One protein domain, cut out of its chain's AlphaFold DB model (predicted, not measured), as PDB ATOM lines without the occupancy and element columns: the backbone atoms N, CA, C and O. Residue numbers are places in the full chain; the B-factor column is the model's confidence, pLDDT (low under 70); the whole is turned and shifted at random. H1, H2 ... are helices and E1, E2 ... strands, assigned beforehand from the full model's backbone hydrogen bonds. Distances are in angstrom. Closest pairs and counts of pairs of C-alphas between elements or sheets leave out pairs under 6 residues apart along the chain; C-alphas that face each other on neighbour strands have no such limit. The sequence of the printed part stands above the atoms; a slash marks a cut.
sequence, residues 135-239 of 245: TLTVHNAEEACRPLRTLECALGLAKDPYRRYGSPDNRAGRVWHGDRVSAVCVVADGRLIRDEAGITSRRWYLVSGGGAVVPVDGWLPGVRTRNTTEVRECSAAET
ATOM      1  N   THR A 135     100.758  68.450 128.449       92.50
ATOM      2  CA  THR A 135     101.754  68.438 127.368       92.50
ATOM      3  C   THR A 135     101.482  69.543 126.350       92.50
ATOM      4  O   THR A 135     100.436  69.567 125.703       92.50
ATOM      5  N   LEU A 136     102.455  70.431 126.157       92.75
ATOM      6  CA  LEU A 136     102.448  71.477 125.140       92.75
ATOM      7  C   LEU A 136     103.390  71.125 123.996       92.75
ATOM      8  O   LEU A 136     104.440  70.522 124.206       92.75
ATOM      9  N   THR A 137     103.043  71.576 122.792       94.06
ATOM     10  CA  THR A 137     103.956  71.552 121.643       94.06
ATOM     11  C   THR A 137     104.519  72.947 121.411       94.06
ATOM     12  O   THR A 137     103.767  73.916 121.253       94.06
ATOM     13  N   VAL A 138     105.844  73.040 121.378       95.50
ATOM     14  CA  VAL A 138     106.571  74.275 121.096       95.50
ATOM     15  C   VAL A 138     106.387  74.655 119.629       95.50
ATOM     16  O   VAL A 138     106.576  73.846 118.720       95.50
ATOM     17  N   HIS A 139     106.044  75.916 119.385       95.94
ATOM     18  CA  HIS A 139     105.811  76.455 118.057       95.94
ATOM     19  C   HIS A 139     106.726  77.649 117.772       95.94
ATOM     20  O   HIS A 139     106.612  78.702 118.396       95.94
ATOM     21  N   ASN A 140     107.608  77.494 116.785       96.31
ATOM     22  CA  ASN A 140     108.307  78.615 116.160       96.31
ATOM     23  C   ASN A 140     107.459  79.236 115.028       96.31
ATOM     24  O   ASN A 140     107.032  78.523 114.110       96.31
ATOM     25  N   ALA A 141     107.224  80.549 115.119       95.81
ATOM     26  CA  ALA A 141     106.488  81.331 114.133       95.81
ATOM     27  C   ALA A 141     107.241  81.398 112.794       95.81
ATOM     28  O   ALA A 141     106.610  81.276 111.742       95.81
ATOM     29  N   GLU A 142     108.573  81.477 112.833       96.38
ATOM     30  CA  GLU A 142     109.436  81.498 111.653       96.38
ATOM     31  C   GLU A 142     109.443  80.138 110.951       96.38
ATOM     32  O   GLU A 142     109.961  79.146 111.471       96.38
ATOM     33  N   GLU A 143     108.870  80.083 109.750       95.81
ATOM     34  CA  GLU A 143     108.711  78.838 108.995       95.81
ATOM     35  C   GLU A 143     110.049  78.182 108.640       95.81
ATOM     36  O   GLU A 143     110.203  76.974 108.820       95.81
ATOM     37  N   ALA A 144     111.041  78.988 108.249       96.62
ATOM     38  CA  ALA A 144     112.390  78.523 107.933       96.62
ATOM     39  C   ALA A 144     113.071  77.805 109.114       96.62
ATOM     40  O   ALA A 144     113.903  76.924 108.900       96.62
ATOM     41  N   CYS A 145     112.687  78.128 110.352       97.06
ATOM     42  CA  CYS A 145     113.242  77.521 111.557       97.06
ATOM     43  C   CYS A 145     112.480  76.292 112.060       97.06
ATOM     44  O   CYS A 145     112.949  75.617 112.973       97.06
ATOM     45  N   ARG A 146     111.321  75.957 111.486       96.19
ATOM     46  CA  ARG A 146     110.546  74.775 111.900       96.19
ATOM     47  C   ARG A 146     111.251  73.439 111.625       96.19
ATOM     48  O   ARG A 146     111.186  72.584 112.507       96.19
ATOM     49  N   PRO A 147     111.930  73.226 110.475       97.00
ATOM     50  CA  PRO A 147     112.653  71.978 110.230       97.00
ATOM     51  C   PRO A 147     114.064  71.958 110.843       97.00
ATOM     52  O   PRO A 147     114.726  70.923 110.809       97.00
ATOM     53  N   LEU A 148     114.552  73.083 111.376       96.19
ATOM     54  CA  LEU A 148     115.940  73.237 111.809       96.19
ATOM     55  C   LEU A 148     116.076  73.137 113.329       96.19
ATOM     56  O   LEU A 148     115.366  73.790 114.091       96.19
ATOM     57  N   ARG A 149     117.068  72.359 113.774       94.69
ATOM     58  CA  ARG A 149     117.450  72.237 115.191       94.69
ATOM     59  C   ARG A 149     118.797  72.890 115.495       94.69
ATOM     60  O   ARG A 149     119.625  72.324 116.203       94.69
ATOM     61  N   THR A 150     119.035  74.069 114.928       95.25
ATOM     62  CA  THR A 150     120.264  74.845 115.148       95.25
ATOM     63  C   THR A 150     120.105  75.824 116.314       95.25
ATOM     64  O   THR A 150     119.008  75.989 116.853       95.25
ATOM     65  N   LEU A 151     121.196  76.464 116.742       92.94
ATOM     66  CA  LEU A 151     121.163  77.411 117.862       92.94
ATOM     67  C   LEU A 151     120.423  78.708 117.516       92.94
ATOM     68  O   LEU A 151     119.828  79.316 118.402       92.94
ATOM     69  N   GLU A 152     120.437  79.101 116.245       94.62
ATOM     70  CA  GLU A 152     119.759  80.284 115.709       94.62
ATOM     71  C   GLU A 152     118.239  80.089 115.707       94.62
ATOM     72  O   GLU A 152     117.496  81.018 116.002       94.62
ATOM     73  N   CYS A 153     117.787  78.859 115.455       96.56
ATOM     74  CA  CYS A 153     116.370  78.490 115.435       96.56
ATOM     75  C   CYS A 153     115.830  78.009 116.791       96.56
ATOM     76  O   CYS A 153     114.663  77.617 116.898       96.56
ATOM     77  N   ALA A 154     116.670  78.025 117.827       94.44
ATOM     78  CA  ALA A 154     116.280  77.655 119.175       94.44
ATOM     79  C   ALA A 154     115.491  78.787 119.849       94.44
ATOM     80  O   ALA A 154     115.933  79.934 119.919       94.44
ATOM     81  N   LEU A 155     114.353  78.444 120.437       95.19
ATOM     82  CA  LEU A 155     113.558  79.341 121.265       95.19
ATOM     83  C   LEU A 155     114.074  79.307 122.703       95.19
ATOM     84  O   LEU A 155     114.414  78.251 123.235       95.19
ATOM     85  N   GLY A 156     114.148  80.472 123.342       94.62
ATOM     86  CA  GLY A 156     114.601  80.582 124.723       94.62
ATOM     87  C   GLY A 156     113.511  80.196 125.721       94.62
ATOM     88  O   GLY A 156     112.355  80.579 125.565       94.62
ATOM     89  N   LEU A 157     113.902  79.512 126.790       95.56
ATOM     90  CA  LEU A 157     113.130  79.495 128.031       95.56
ATOM     91  C   LEU A 157     113.626  80.628 128.923       95.56
ATOM     92  O   LEU A 157     114.841  80.832 129.041       95.56
ATOM     93  N   ALA A 158     112.703  81.372 129.526       96.00
ATOM     94  CA  ALA A 158     113.040  82.438 130.458       96.00
ATOM     95  C   ALA A 158     113.142  81.924 131.894       96.00
ATOM     96  O   ALA A 158     112.512  80.929 132.244       96.00
ATOM     97  N   LYS A 159     113.918  82.614 132.728       95.00
ATOM     98  CA  LYS A 159     113.972  82.333 134.169       95.00
ATOM     99  C   LYS A 159     112.813  82.991 134.912       95.00
ATOM    100  O   LYS A 159     112.153  82.331 135.698       95.00
ATOM    101  N   ASP A 160     112.520  84.241 134.555       95.25
ATOM    102  CA  ASP A 160     111.461  85.080 135.117       95.25
ATOM    103  C   ASP A 160     110.540  85.605 133.984       95.25
ATOM    104  O   ASP A 160     111.024  86.279 133.057       95.25
ATOM    105  N   PRO A 161     109.215  85.345 134.041       96.56
ATOM    106  CA  PRO A 161     108.254  85.737 133.007       96.56
ATOM    107  C   PRO A 161     107.935  87.244 132.996       96.56
ATOM    108  O   PRO A 161     107.318  87.745 132.055       96.56
ATOM    109  N   TYR A 162     108.347  88.002 134.015       96.31
ATOM    110  CA  TYR A 162     108.135  89.453 134.116       96.31
ATOM    111  C   TYR A 162     109.336  90.264 133.597       96.31
ATOM    112  O   TYR A 162     109.227  91.460 133.266       96.31
ATOM    113  N   ARG A 163     110.498  89.614 133.470       96.38
ATOM    114  CA  ARG A 163     111.724  90.199 132.915       96.38
ATOM    115  C   ARG A 163     111.742  90.174 131.387       96.38
ATOM    116  O   ARG A 163     110.895  89.582 130.724       96.38
ATOM    117  N   ARG A 164     112.686  90.913 130.791       96.06
ATOM    118  CA  ARG A 164     112.817  91.011 129.328       96.06
ATOM    119  C   ARG A 164     113.156  89.631 128.750       96.06
ATOM    120  O   ARG A 164     114.156  89.026 129.135       96.06
ATOM    121  N   TYR A 165     112.343  89.165 127.806       95.56
ATOM    122  CA  TYR A 165     112.604  87.939 127.053       95.56
ATOM    123  C   TYR A 165     113.833  88.096 126.151       95.56
ATOM    124  O   TYR A 165     114.059  89.167 125.588       95.56
ATOM    125  N   GLY A 166     114.635  87.040 126.024       91.25
ATOM    126  CA  GLY A 166     115.846  87.036 125.195       91.25
ATOM    127  C   GLY A 166     117.074  87.711 125.821       91.25
ATOM    128  O   GLY A 166     118.160  87.588 125.261       91.25
ATOM    129  N   SER A 167     116.937  88.361 126.986       94.56
ATOM    130  CA  SER A 167     118.086  88.889 127.738       94.56
ATOM    131  C   SER A 167     119.027  87.750 128.163       94.56
ATOM    132  O   SER A 167     118.520  86.721 128.620       94.56
ATOM    133  N   PRO A 168     120.363  87.912 128.080       92.56
ATOM    134  CA  PRO A 168     121.318  86.897 128.534       92.56
ATOM    135  C   PRO A 168     121.083  86.455 129.986       92.56
ATOM    136  O   PRO A 168     121.079  85.260 130.266       92.56
ATOM    137  N   ASP A 169     120.775  87.405 130.872       94.19
ATOM    138  CA  ASP A 169     120.582  87.152 132.308       94.19
ATOM    139  C   ASP A 169     119.233  86.504 132.649       94.19
ATOM    140  O   ASP A 169     119.025  86.056 133.773       94.19
ATOM    141  N   ASN A 170     118.299  86.459 131.693       95.44
ATOM    142  CA  ASN A 170     116.966  85.879 131.865       95.44
ATOM    143  C   ASN A 170     116.782  84.610 131.020       95.44
ATOM    144  O   ASN A 170     115.670  84.304 130.599       95.44
ATOM    145  N   ARG A 171     117.863  83.894 130.704       93.44
ATOM    146  CA  ARG A 171     117.818  82.658 129.915       93.44
ATOM    147  C   ARG A 171     117.983  81.447 130.833       93.44
ATOM    148  O   ARG A 171     119.007  81.317 131.495       93.44
ATOM    149  N   ALA A 172     116.983  80.572 130.850       92.62
ATOM    150  CA  ALA A 172     117.000  79.308 131.587       92.62
ATOM    151  C   ALA A 172     117.469  78.145 130.702       92.62
ATOM    152  O   ALA A 172     118.221  77.280 131.134       92.62
ATOM    153  N   GLY A 173     117.072  78.152 129.427       91.75
ATOM    154  CA  GLY A 173     117.362  77.051 128.519       91.75
ATOM    155  C   GLY A 173     116.907  77.321 127.094       91.75
ATOM    156  O   GLY A 173     116.629  78.466 126.716       91.75
ATOM    157  N   ARG A 174     116.859  76.256 126.292       93.56
ATOM    158  CA  ARG A 174     116.433  76.296 124.892       93.56
ATOM    159  C   ARG A 174     115.534  75.121 124.550       93.56
ATOM    160  O   ARG A 174     115.763  74.006 125.011       93.56
ATOM    161  N   VAL A 175     114.570  75.394 123.687       94.88
ATOM    162  CA  VAL A 175     113.660  74.423 123.081       94.88
ATOM    163  C   VAL A 175     113.532  74.715 121.590       94.88
ATOM    164  O   VAL A 175     113.828  75.818 121.134       94.88
ATOM    165  N   TRP A 176     113.089  73.741 120.816       95.56
ATOM    166  CA  TRP A 176     112.925  73.852 119.370       95.56
ATOM    167  C   TRP A 176     111.479  73.641 118.960       95.56
ATOM    168  O   TRP A 176     110.659  73.123 119.714       95.56
ATOM    169  N   HIS A 177     111.163  74.042 117.730       95.62
ATOM    170  CA  HIS A 177     109.870  73.740 117.135       95.62
ATOM    171  C   HIS A 177     109.571  72.232 117.208       95.62
ATOM    172  O   HIS A 177     110.434  71.401 116.924       95.62
ATOM    173  N   GLY A 178     108.339  71.890 117.580       93.25
ATOM    174  CA  GLY A 178     107.884  70.508 117.704       93.25
ATOM    175  C   GLY A 178     108.301  69.811 119.000       93.25
ATOM    176  O   GLY A 178     107.804  68.714 119.257       93.25
ATOM    177  N   ASP A 179     109.150  70.428 119.835       92.94
ATOM    178  CA  ASP A 179     109.458  69.881 121.157       92.94
ATOM    179  C   ASP A 179     108.170  69.766 121.981       92.94
ATOM    180  O   ASP A 179     107.327  70.670 121.991       92.94
ATOM    181  N   ARG A 180     108.025  68.636 122.673       91.81
ATOM    182  CA  ARG A 180     106.938  68.398 123.621       91.81
ATOM    183  C   ARG A 180     107.444  68.688 125.020       91.81
ATOM    184  O   ARG A 180     108.443  68.112 125.434       91.81
ATOM    185  N   VAL A 181     106.756  69.570 125.726       92.62
ATOM    186  CA  VAL A 181     107.133  70.012 127.073       92.62
ATOM    187  C   VAL A 181     105.943  69.899 128.011       92.62
ATOM    188  O   VAL A 181     104.800  70.024 127.574       92.62
ATOM    189  N   SER A 182     106.190  69.670 129.294       93.81
ATOM    190  CA  SER A 182     105.126  69.554 130.293       93.81
ATOM    191  C   SER A 182     104.862  70.918 130.918       93.81
ATOM    192  O   SER A 182     105.714  71.438 131.625       93.81
ATOM    193  N   ALA A 183     103.700  71.520 130.671       94.56
ATOM    194  CA  ALA A 183     103.290  72.747 131.342       94.56
ATOM    195  C   ALA A 183     102.681  72.447 132.707       94.56
ATOM    196  O   ALA A 183     101.641  71.795 132.819       94.56
ATOM    197  N   VAL A 184     103.335  72.966 133.737       93.69
ATOM    198  CA  VAL A 184     102.953  72.808 135.139       93.69
ATOM    199  C   VAL A 184     101.845  73.793 135.503       93.69
ATOM    200  O   VAL A 184     100.857  73.416 136.135       93.69
ATOM    201  N   CYS A 185     101.999  75.053 135.093       95.06
ATOM    202  CA  CYS A 185     101.034  76.122 135.325       95.06
ATOM    203  C   CYS A 185     101.246  77.295 134.352       95.06
ATOM    204  O   CYS A 185     102.236  77.337 133.614       95.06
ATOM    205  N   VAL A 186     100.313  78.250 134.333       96.19
ATOM    206  CA  VAL A 186     100.379  79.470 133.516       96.19
ATOM    207  C   VAL A 186     100.238  80.732 134.365       96.19
ATOM    208  O   VAL A 186      99.449  80.789 135.302       96.19
ATOM    209  N   VAL A 187     100.980  81.770 133.994       96.56
ATOM    210  CA  VAL A 187     100.809  83.148 134.471       96.56
ATOM    211  C   VAL A 187     100.213  83.968 133.330       96.56
ATOM    212  O   VAL A 187     100.691  83.873 132.198       96.56
ATOM    213  N   ALA A 188      99.170  84.756 133.593       95.62
ATOM    214  CA  ALA A 188      98.442  85.512 132.565       95.62
ATOM    215  C   ALA A 188      98.898  86.979 132.413       95.62
ATOM    216  O   ALA A 188      98.594  87.614 131.401       95.62
ATOM    217  N   ASP A 189      99.633  87.507 133.388       95.94
ATOM    218  CA  ASP A 189     100.048  88.907 133.525       95.94
ATOM    219  C   ASP A 189     101.569  89.106 133.382       95.94
ATOM    220  O   ASP A 189     102.126  90.128 133.792       95.94
ATOM    221  N   GLY A 190     102.257  88.154 132.748       96.75
ATOM    222  CA  GLY A 190     103.681  88.271 132.461       96.75
ATOM    223  C   GLY A 190     103.998  89.372 131.443       96.75
ATOM    224  O   GLY A 190     103.131  90.075 130.906       96.75
ATOM    225  N   ARG A 191     105.289  89.525 131.131       97.50
ATOM    226  CA  ARG A 191     105.755  90.507 130.146       97.50
ATOM    227  C   ARG A 191     105.058  90.264 128.805       97.50
ATOM    228  O   ARG A 191     105.085  89.154 128.284       97.50
ATOM    229  N   LEU A 192     104.470  91.311 128.225       97.69
ATOM    230  CA  LEU A 192     103.897  91.246 126.879       97.69
ATOM    231  C   LEU A 192     105.005  90.955 125.860       97.69
ATOM    232  O   LEU A 192     105.969  91.717 125.772       97.69
ATOM    233  N   ILE A 193     104.840  89.893 125.079       96.75
ATOM    234  CA  ILE A 193     105.736  89.522 123.980       96.75
ATOM    235  C   ILE A 193     104.955  89.521 122.675       96.75
ATOM    236  O   ILE A 193     103.794  89.116 122.651       96.75
ATOM    237  N   ARG A 194     105.614  89.974 121.607       96.62
ATOM    238  CA  ARG A 194     105.176  89.850 120.217       96.62
ATOM    239  C   ARG A 194     106.100  88.863 119.505       96.62
ATOM    240  O   ARG A 194     107.311  88.947 119.707       96.62
ATOM    241  N   ASP A 195     105.547  87.943 118.728       94.88
ATOM    242  CA  ASP A 195     106.335  87.060 117.860       94.88
ATOM    243  C   ASP A 195     106.566  87.664 116.466       94.88
ATOM    244  O   ASP A 195     106.108  88.765 116.144       94.88
ATOM    245  N   GLU A 196     107.283  86.924 115.627       95.00
ATOM    246  CA  GLU A 196     107.635  87.325 114.266       95.00
ATOM    247  C   GLU A 196     106.414  87.383 113.327       95.00
ATOM    248  O   GLU A 196     106.454  88.069 112.310       95.00
ATOM    249  N   ALA A 197     105.303  86.726 113.685       93.00
ATOM    250  CA  ALA A 197     104.028  86.801 112.970       93.00
ATOM    251  C   ALA A 197     103.130  87.955 113.463       93.00
ATOM    252  O   ALA A 197     102.017  88.139 112.969       93.00
ATOM    253  N   GLY A 198     103.588  88.739 114.443       94.88
ATOM    254  CA  GLY A 198     102.841  89.851 115.015       94.88
ATOM    255  C   GLY A 198     101.799  89.448 116.063       94.88
ATOM    256  O   GLY A 198     101.059  90.320 116.525       94.88
ATOM    257  N   ILE A 199     101.749  88.185 116.483       94.88
ATOM    258  CA  ILE A 199     100.871  87.717 117.559       94.88
ATOM    259  C   ILE A 199     101.446  88.186 118.891       94.88
ATOM    260  O   ILE A 199     102.650  88.103 119.126       94.88
ATOM    261  N   THR A 200     100.587  88.680 119.784       96.31
ATOM    262  CA  THR A 200     100.998  89.150 121.111       96.31
ATOM    263  C   THR A 200     100.371  88.341 122.233       96.31
ATOM    264  O   THR A 200      99.191  88.011 122.160       96.31
ATOM    265  N   SER A 201     101.115  88.095 123.311       96.19
ATOM    266  CA  SER A 201     100.581  87.455 124.516       96.19
ATOM    267  C   SER A 201     101.282  87.936 125.783       96.19
ATOM    268  O   SER A 201     102.469  88.263 125.764       96.19
ATOM    269  N   ARG A 202     100.531  87.967 126.888       97.31
ATOM    270  CA  ARG A 202     101.047  88.104 128.263       97.31
ATOM    271  C   ARG A 202     101.078  86.771 129.011       97.31
ATOM    272  O   ARG A 202     101.490  86.735 130.163       97.31
ATOM    273  N   ARG A 203     100.637  85.683 128.371       96.81
ATOM    274  CA  ARG A 203     100.629  84.354 128.981       96.81
ATOM    275  C   ARG A 203     102.028  83.759 128.952       96.81
ATOM    276  O   ARG A 203     102.689  83.819 127.916       96.81
ATOM    277  N   TRP A 204     102.439  83.149 130.053       97.31
ATOM    278  CA  TRP A 204     103.708  82.441 130.194       97.31
ATOM    279  C   TRP A 204     103.470  81.111 130.887       97.31
ATOM    280  O   TRP A 204     102.857  81.071 131.950       97.31
ATOM    281  N   TYR A 205     103.945  80.029 130.283       96.44
ATOM    282  CA  TYR A 205     103.795  78.680 130.812       96.44
ATOM    283  C   TYR A 205     105.076  78.279 131.531       96.44
ATOM    284  O   TYR A 205     106.143  78.316 130.917       96.44
ATOM    285  N   LEU A 206     104.977  77.888 132.800       95.50
ATOM    286  CA  LEU A 206     106.073  77.205 133.475       95.50
ATOM    287  C   LEU A 206     106.134  75.794 132.907       95.50
ATOM    288  O   LEU A 206     105.201  75.009 133.095       95.50
ATOM    289  N   VAL A 207     107.198  75.500 132.170       94.56
ATOM    290  CA  VAL A 207     107.396  74.199 131.542       94.56
ATOM    291  C   VAL A 207     108.539  73.459 132.208       94.56
ATOM    292  O   VAL A 207     109.536  74.067 132.596       94.56
ATOM    293  N   SER A 208     108.383  72.145 132.303       90.12
ATOM    294  CA  SER A 208     109.425  71.224 132.723       90.12
ATOM    295  C   SER A 208     109.754  70.216 131.631       90.12
ATOM    296  O   SER A 208     108.945  69.940 130.732       90.12
ATOM    297  N   GLY A 209     110.971  69.678 131.696       77.31
ATOM    298  CA  GLY A 209     111.412  68.629 130.778       77.31
ATOM    299  C   GLY A 209     111.662  69.089 129.339       77.31
ATOM    300  O   GLY A 209     111.681  68.256 128.437       77.31
ATOM    301  N   GLY A 210     111.831  70.396 129.099       66.62
ATOM    302  CA  GLY A 210     112.203  70.909 127.778       66.62
ATOM    303  C   GLY A 210     113.658  70.603 127.419       66.62
ATOM    304  O   GLY A 210     114.463  70.324 128.293       66.62
ATOM    305  N   GLY A 211     114.016  70.691 126.136       63.00
ATOM    306  CA  GLY A 211     115.398  70.526 125.667       63.00
ATOM    307  C   GLY A 211     115.717  69.112 125.169       63.00
ATOM    308  O   GLY A 211     115.396  68.112 125.797       63.00
ATOM    309  N   ALA A 212     116.375  69.020 124.008       58.84
ATOM    310  CA  ALA A 212     116.622  67.742 123.321       58.84
ATOM    311  C   ALA A 212     117.681  66.837 123.979       58.84
ATOM    312  O   ALA A 212     117.777  65.668 123.618       58.84
ATOM    313  N   VAL A 213     118.512  67.377 124.876       62.50
ATOM    314  CA  VAL A 213     119.683  66.666 125.426       62.50
ATOM    315  C   VAL A 213     119.674  66.649 126.951       62.50
ATOM    316  O   VAL A 213     120.034  65.643 127.552       62.50
ATOM    317  N   VAL A 214     119.243  67.743 127.580       66.94
ATOM    318  CA  VAL A 214     119.125  67.858 129.034       66.94
ATOM    319  C   VAL A 214     117.785  68.526 129.337       66.94
ATOM    320  O   VAL A 214     117.542  69.598 128.772       66.94
ATOM    321  N   PRO A 215     116.942  67.922 130.195       75.19
ATOM    322  CA  PRO A 215     115.745  68.556 130.725       75.19
ATOM    323  C   PRO A 215     116.073  69.931 131.306       75.19
ATOM    324  O   PRO A 215     116.924  70.056 132.185       75.19
ATOM    325  N   VAL A 216     115.407  70.958 130.800       81.19
ATOM    326  CA  VAL A 216     115.473  72.321 131.308       81.19
ATOM    327  C   VAL A 216     114.077  72.782 131.687       81.19
ATOM    328  O   VAL A 216     113.126  72.656 130.909       81.19
ATOM    329  N   ASP A 217     113.991  73.345 132.883       90.38
ATOM    330  CA  ASP A 217     112.794  74.003 133.373       90.38
ATOM    331  C   ASP A 217     112.885  75.501 133.071       90.38
ATOM    332  O   ASP A 217     113.970  76.093 133.033       90.38
ATOM    333  N   GLY A 218     111.742  76.131 132.824       94.56
ATOM    334  CA  GLY A 218     111.682  77.572 132.618       94.56
ATOM    335  C   GLY A 218     110.358  78.039 132.039       94.56
ATOM    336  O   GLY A 218     109.425  77.269 131.836       94.56
ATOM    337  N   TRP A 219     110.276  79.333 131.758       96.75
ATOM    338  CA  TRP A 219     109.062  79.971 131.275       96.75
ATOM    339  C   TRP A 219     109.053  80.075 129.755       96.75
ATOM    340  O   TRP A 219     109.910  80.726 129.149       96.75
ATOM    341  N   LEU A 220     108.045  79.462 129.142       96.69
ATOM    342  CA  LEU A 220     107.787  79.519 127.711       96.69
ATOM    343  C   LEU A 220     106.720  80.589 127.417       96.69
ATOM    344  O   LEU A 220     105.603  80.491 127.940       96.69
ATOM    345  N   PRO A 221     107.007  81.602 126.574       97.12
ATOM    346  CA  PRO A 221     106.010  82.598 126.197       97.12
ATOM    347  C   PRO A 221     104.829  81.955 125.472       97.12
ATOM    348  O   PRO A 221     105.007  81.088 124.617       97.12
ATOM    349  N   GLY A 222     103.617  82.440 125.727       95.94
ATOM    350  CA  GLY A 222     102.404  81.871 125.144       95.94
ATOM    351  C   GLY A 222     102.292  82.030 123.630       95.94
ATOM    352  O   GLY A 222     101.595  81.250 122.998       95.94
ATOM    353  N   VAL A 223     103.025  82.976 123.033       96.44
ATOM    354  CA  VAL A 223     103.155  83.086 121.568       96.44
ATOM    355  C   VAL A 223     103.968  81.938 120.949       96.44
ATOM    356  O   VAL A 223     103.916  81.718 119.747       96.44
ATOM    357  N   ARG A 224     104.720  81.177 121.759       96.19
ATOM    358  CA  ARG A 224     105.543  80.037 121.320       96.19
ATOM    359  C   ARG A 224     104.843  78.694 121.510       96.19
ATOM    360  O   ARG A 224     105.501  77.655 121.520       96.19
ATOM    361  N   THR A 225     103.522  78.690 121.674       93.50
ATOM    362  CA  THR A 225     102.720  77.467 121.776       93.50
ATOM    363  C   THR A 225     101.471  77.585 120.910       93.50
ATOM    364  O   THR A 225     100.981  78.676 120.631       93.50
ATOM    365  N   ARG A 226     100.946  76.441 120.467       82.88
ATOM    366  CA  ARG A 226      99.605  76.334 119.861       82.88
ATOM    367  C   ARG A 226      98.716  75.466 120.733       82.88
ATOM    368  O   ARG A 226      98.097  74.518 120.269       82.88
ATOM    369  N   ASN A 227      98.762  75.737 122.031       80.88
ATOM    370  CA  ASN A 227      98.013  74.960 122.995       80.88
ATOM    371  C   ASN A 227      96.509  75.240 122.862       80.88
ATOM    372  O   ASN A 227      96.099  76.399 122.895       80.88
ATOM    373  N   THR A 228      95.710  74.185 122.741       79.06
ATOM    374  CA  THR A 228      94.238  74.234 122.743       79.06
ATOM    375  C   THR A 228      93.638  73.768 124.068       79.06
ATOM    376  O   THR A 228      92.435  73.887 124.266       79.06
ATOM    377  N   THR A 229      94.461  73.218 124.961       85.88
ATOM    378  CA  THR A 229      94.046  72.665 126.251       85.88
ATOM    379  C   THR A 229      94.278  73.688 127.354       85.88
ATOM    380  O   THR A 229      95.325  74.331 127.406       85.88
ATOM    381  N   GLU A 230      93.336  73.848 128.274       88.19
ATOM    382  CA  GLU A 230      93.527  74.771 129.391       88.19
ATOM    383  C   GLU A 230      94.596  74.258 130.368       88.19
ATOM    384  O   GLU A 230      94.652  73.077 130.707       88.19
ATOM    385  N   VAL A 231      95.470  75.166 130.806       93.06
ATOM    386  CA  VAL A 231      96.483  74.920 131.841       93.06
ATOM    387  C   VAL A 231      96.081  75.736 133.058       93.06
ATOM    388  O   VAL A 231      95.732  76.909 132.910       93.06
ATOM    389  N   ARG A 232      96.156  75.132 134.247       94.50
ATOM    390  CA  ARG A 232      95.854  75.816 135.509       94.50
ATOM    391  C   ARG A 232      96.739  77.042 135.721       94.50
ATOM    392  O   ARG A 232      97.895  77.071 135.292       94.50
ATOM    393  N   GLU A 233      96.233  78.010 136.467       94.81
ATOM    394  CA  GLU A 233      97.034  79.153 136.894       94.81
ATOM    395  C   GLU A 233      98.074  78.750 137.950       94.81
ATOM    396  O   GLU A 233      97.895  77.791 138.714       94.81
ATOM    397  N   CYS A 234      99.207  79.452 137.952       94.38
ATOM    398  CA  CYS A 234     100.233  79.268 138.971       94.38
ATOM    399  C   CYS A 234      99.751  79.816 140.315       94.38
ATOM    400  O   CYS A 234      99.160  80.893 140.393       94.38
ATOM    401  N   SER A 235     100.060  79.105 141.395       92.12
ATOM    402  CA  SER A 235      99.872  79.634 142.743       92.12
ATOM    403  C   SER A 235     100.814  80.817 143.008       92.12
ATOM    404  O   SER A 235     101.835  81.009 142.336       92.12
ATOM    405  N   ALA A 236     100.505  81.606 144.039       88.44
ATOM    406  CA  ALA A 236     101.360  82.716 144.460       88.44
ATOM    407  C   ALA A 236     102.783  82.250 144.833       88.44
ATOM    408  O   ALA A 236     103.754  82.945 144.538       88.44
ATOM    409  N   ALA A 237     102.915  81.058 145.429       87.12
ATOM    410  CA  ALA A 237     104.203  80.477 145.803       87.12
ATOM    411  C   ALA A 237     105.052  80.111 144.573       87.12
ATOM    412  O   ALA A 237     106.213  80.507 144.495       87.12
ATOM    413  N   GLU A 238     104.460  79.434 143.584       88.12
ATOM    414  CA  GLU A 238     105.136  79.067 142.326       88.12
ATOM    415  C   GLU A 238     105.565  80.309 141.534       88.12
ATOM    416  O   GLU A 238     106.665  80.370 140.987       88.12
ATOM    417  N   THR A 239     104.722  81.343 141.527       87.81
ATOM    418  CA  THR A 239     105.027  82.620 140.870       87.81
ATOM    419  C   THR A 239     106.184  83.352 141.557       87.81
ATOM    420  O   THR A 239     107.033  83.943 140.889       87.81
TER     421      THR A 239
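What this domain is: This is residues 135 to 239 of the 245 residues of an uncharacterized protein of Streptomyces xinghaiensis (UniProt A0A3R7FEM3). With little regular structure, this is a small sandwich with long links: twisted sheet E1-E4-E5-E6 faces hairpin E2-E3, strands crossed. The 105 printed residues hold strands E1 to E6, then helix H1: mostly strand, both sheets antiparallel. It is compact, radius of gyration of the C-alphas 12.5 A, spans 37 by 31 by 30 A.

Where its parts are: Find C-alpha 135 at (101.754, 68.438, 127.368): E1, residues 135 to 137. Then come E2, 155 to 158; E3, 171 to 175; E4, 180 to 187, 19.3 A long; E5, 204 to 210; E6, 216 to 221; and H1, 236 to 239, ending at C-alpha (105.027, 82.620, 140.870).

How they stand to each other: Look at meander E4 E5 E6, antiparallel neighbours in chain order; N 184 and O 206 are within hydrogen-bond range, 2.8 A. E2 and E6 come closest at C-alphas 158 and 219, 4.8 A. H1, too short for O i to N i+4 pairs, only grazes the larger sheet.

The domain as a whole: The printed part has no cut; its farthest C-alphas, 144 and 237, are 38.8 A apart. Residues 210 to 214 have pLDDT under 70.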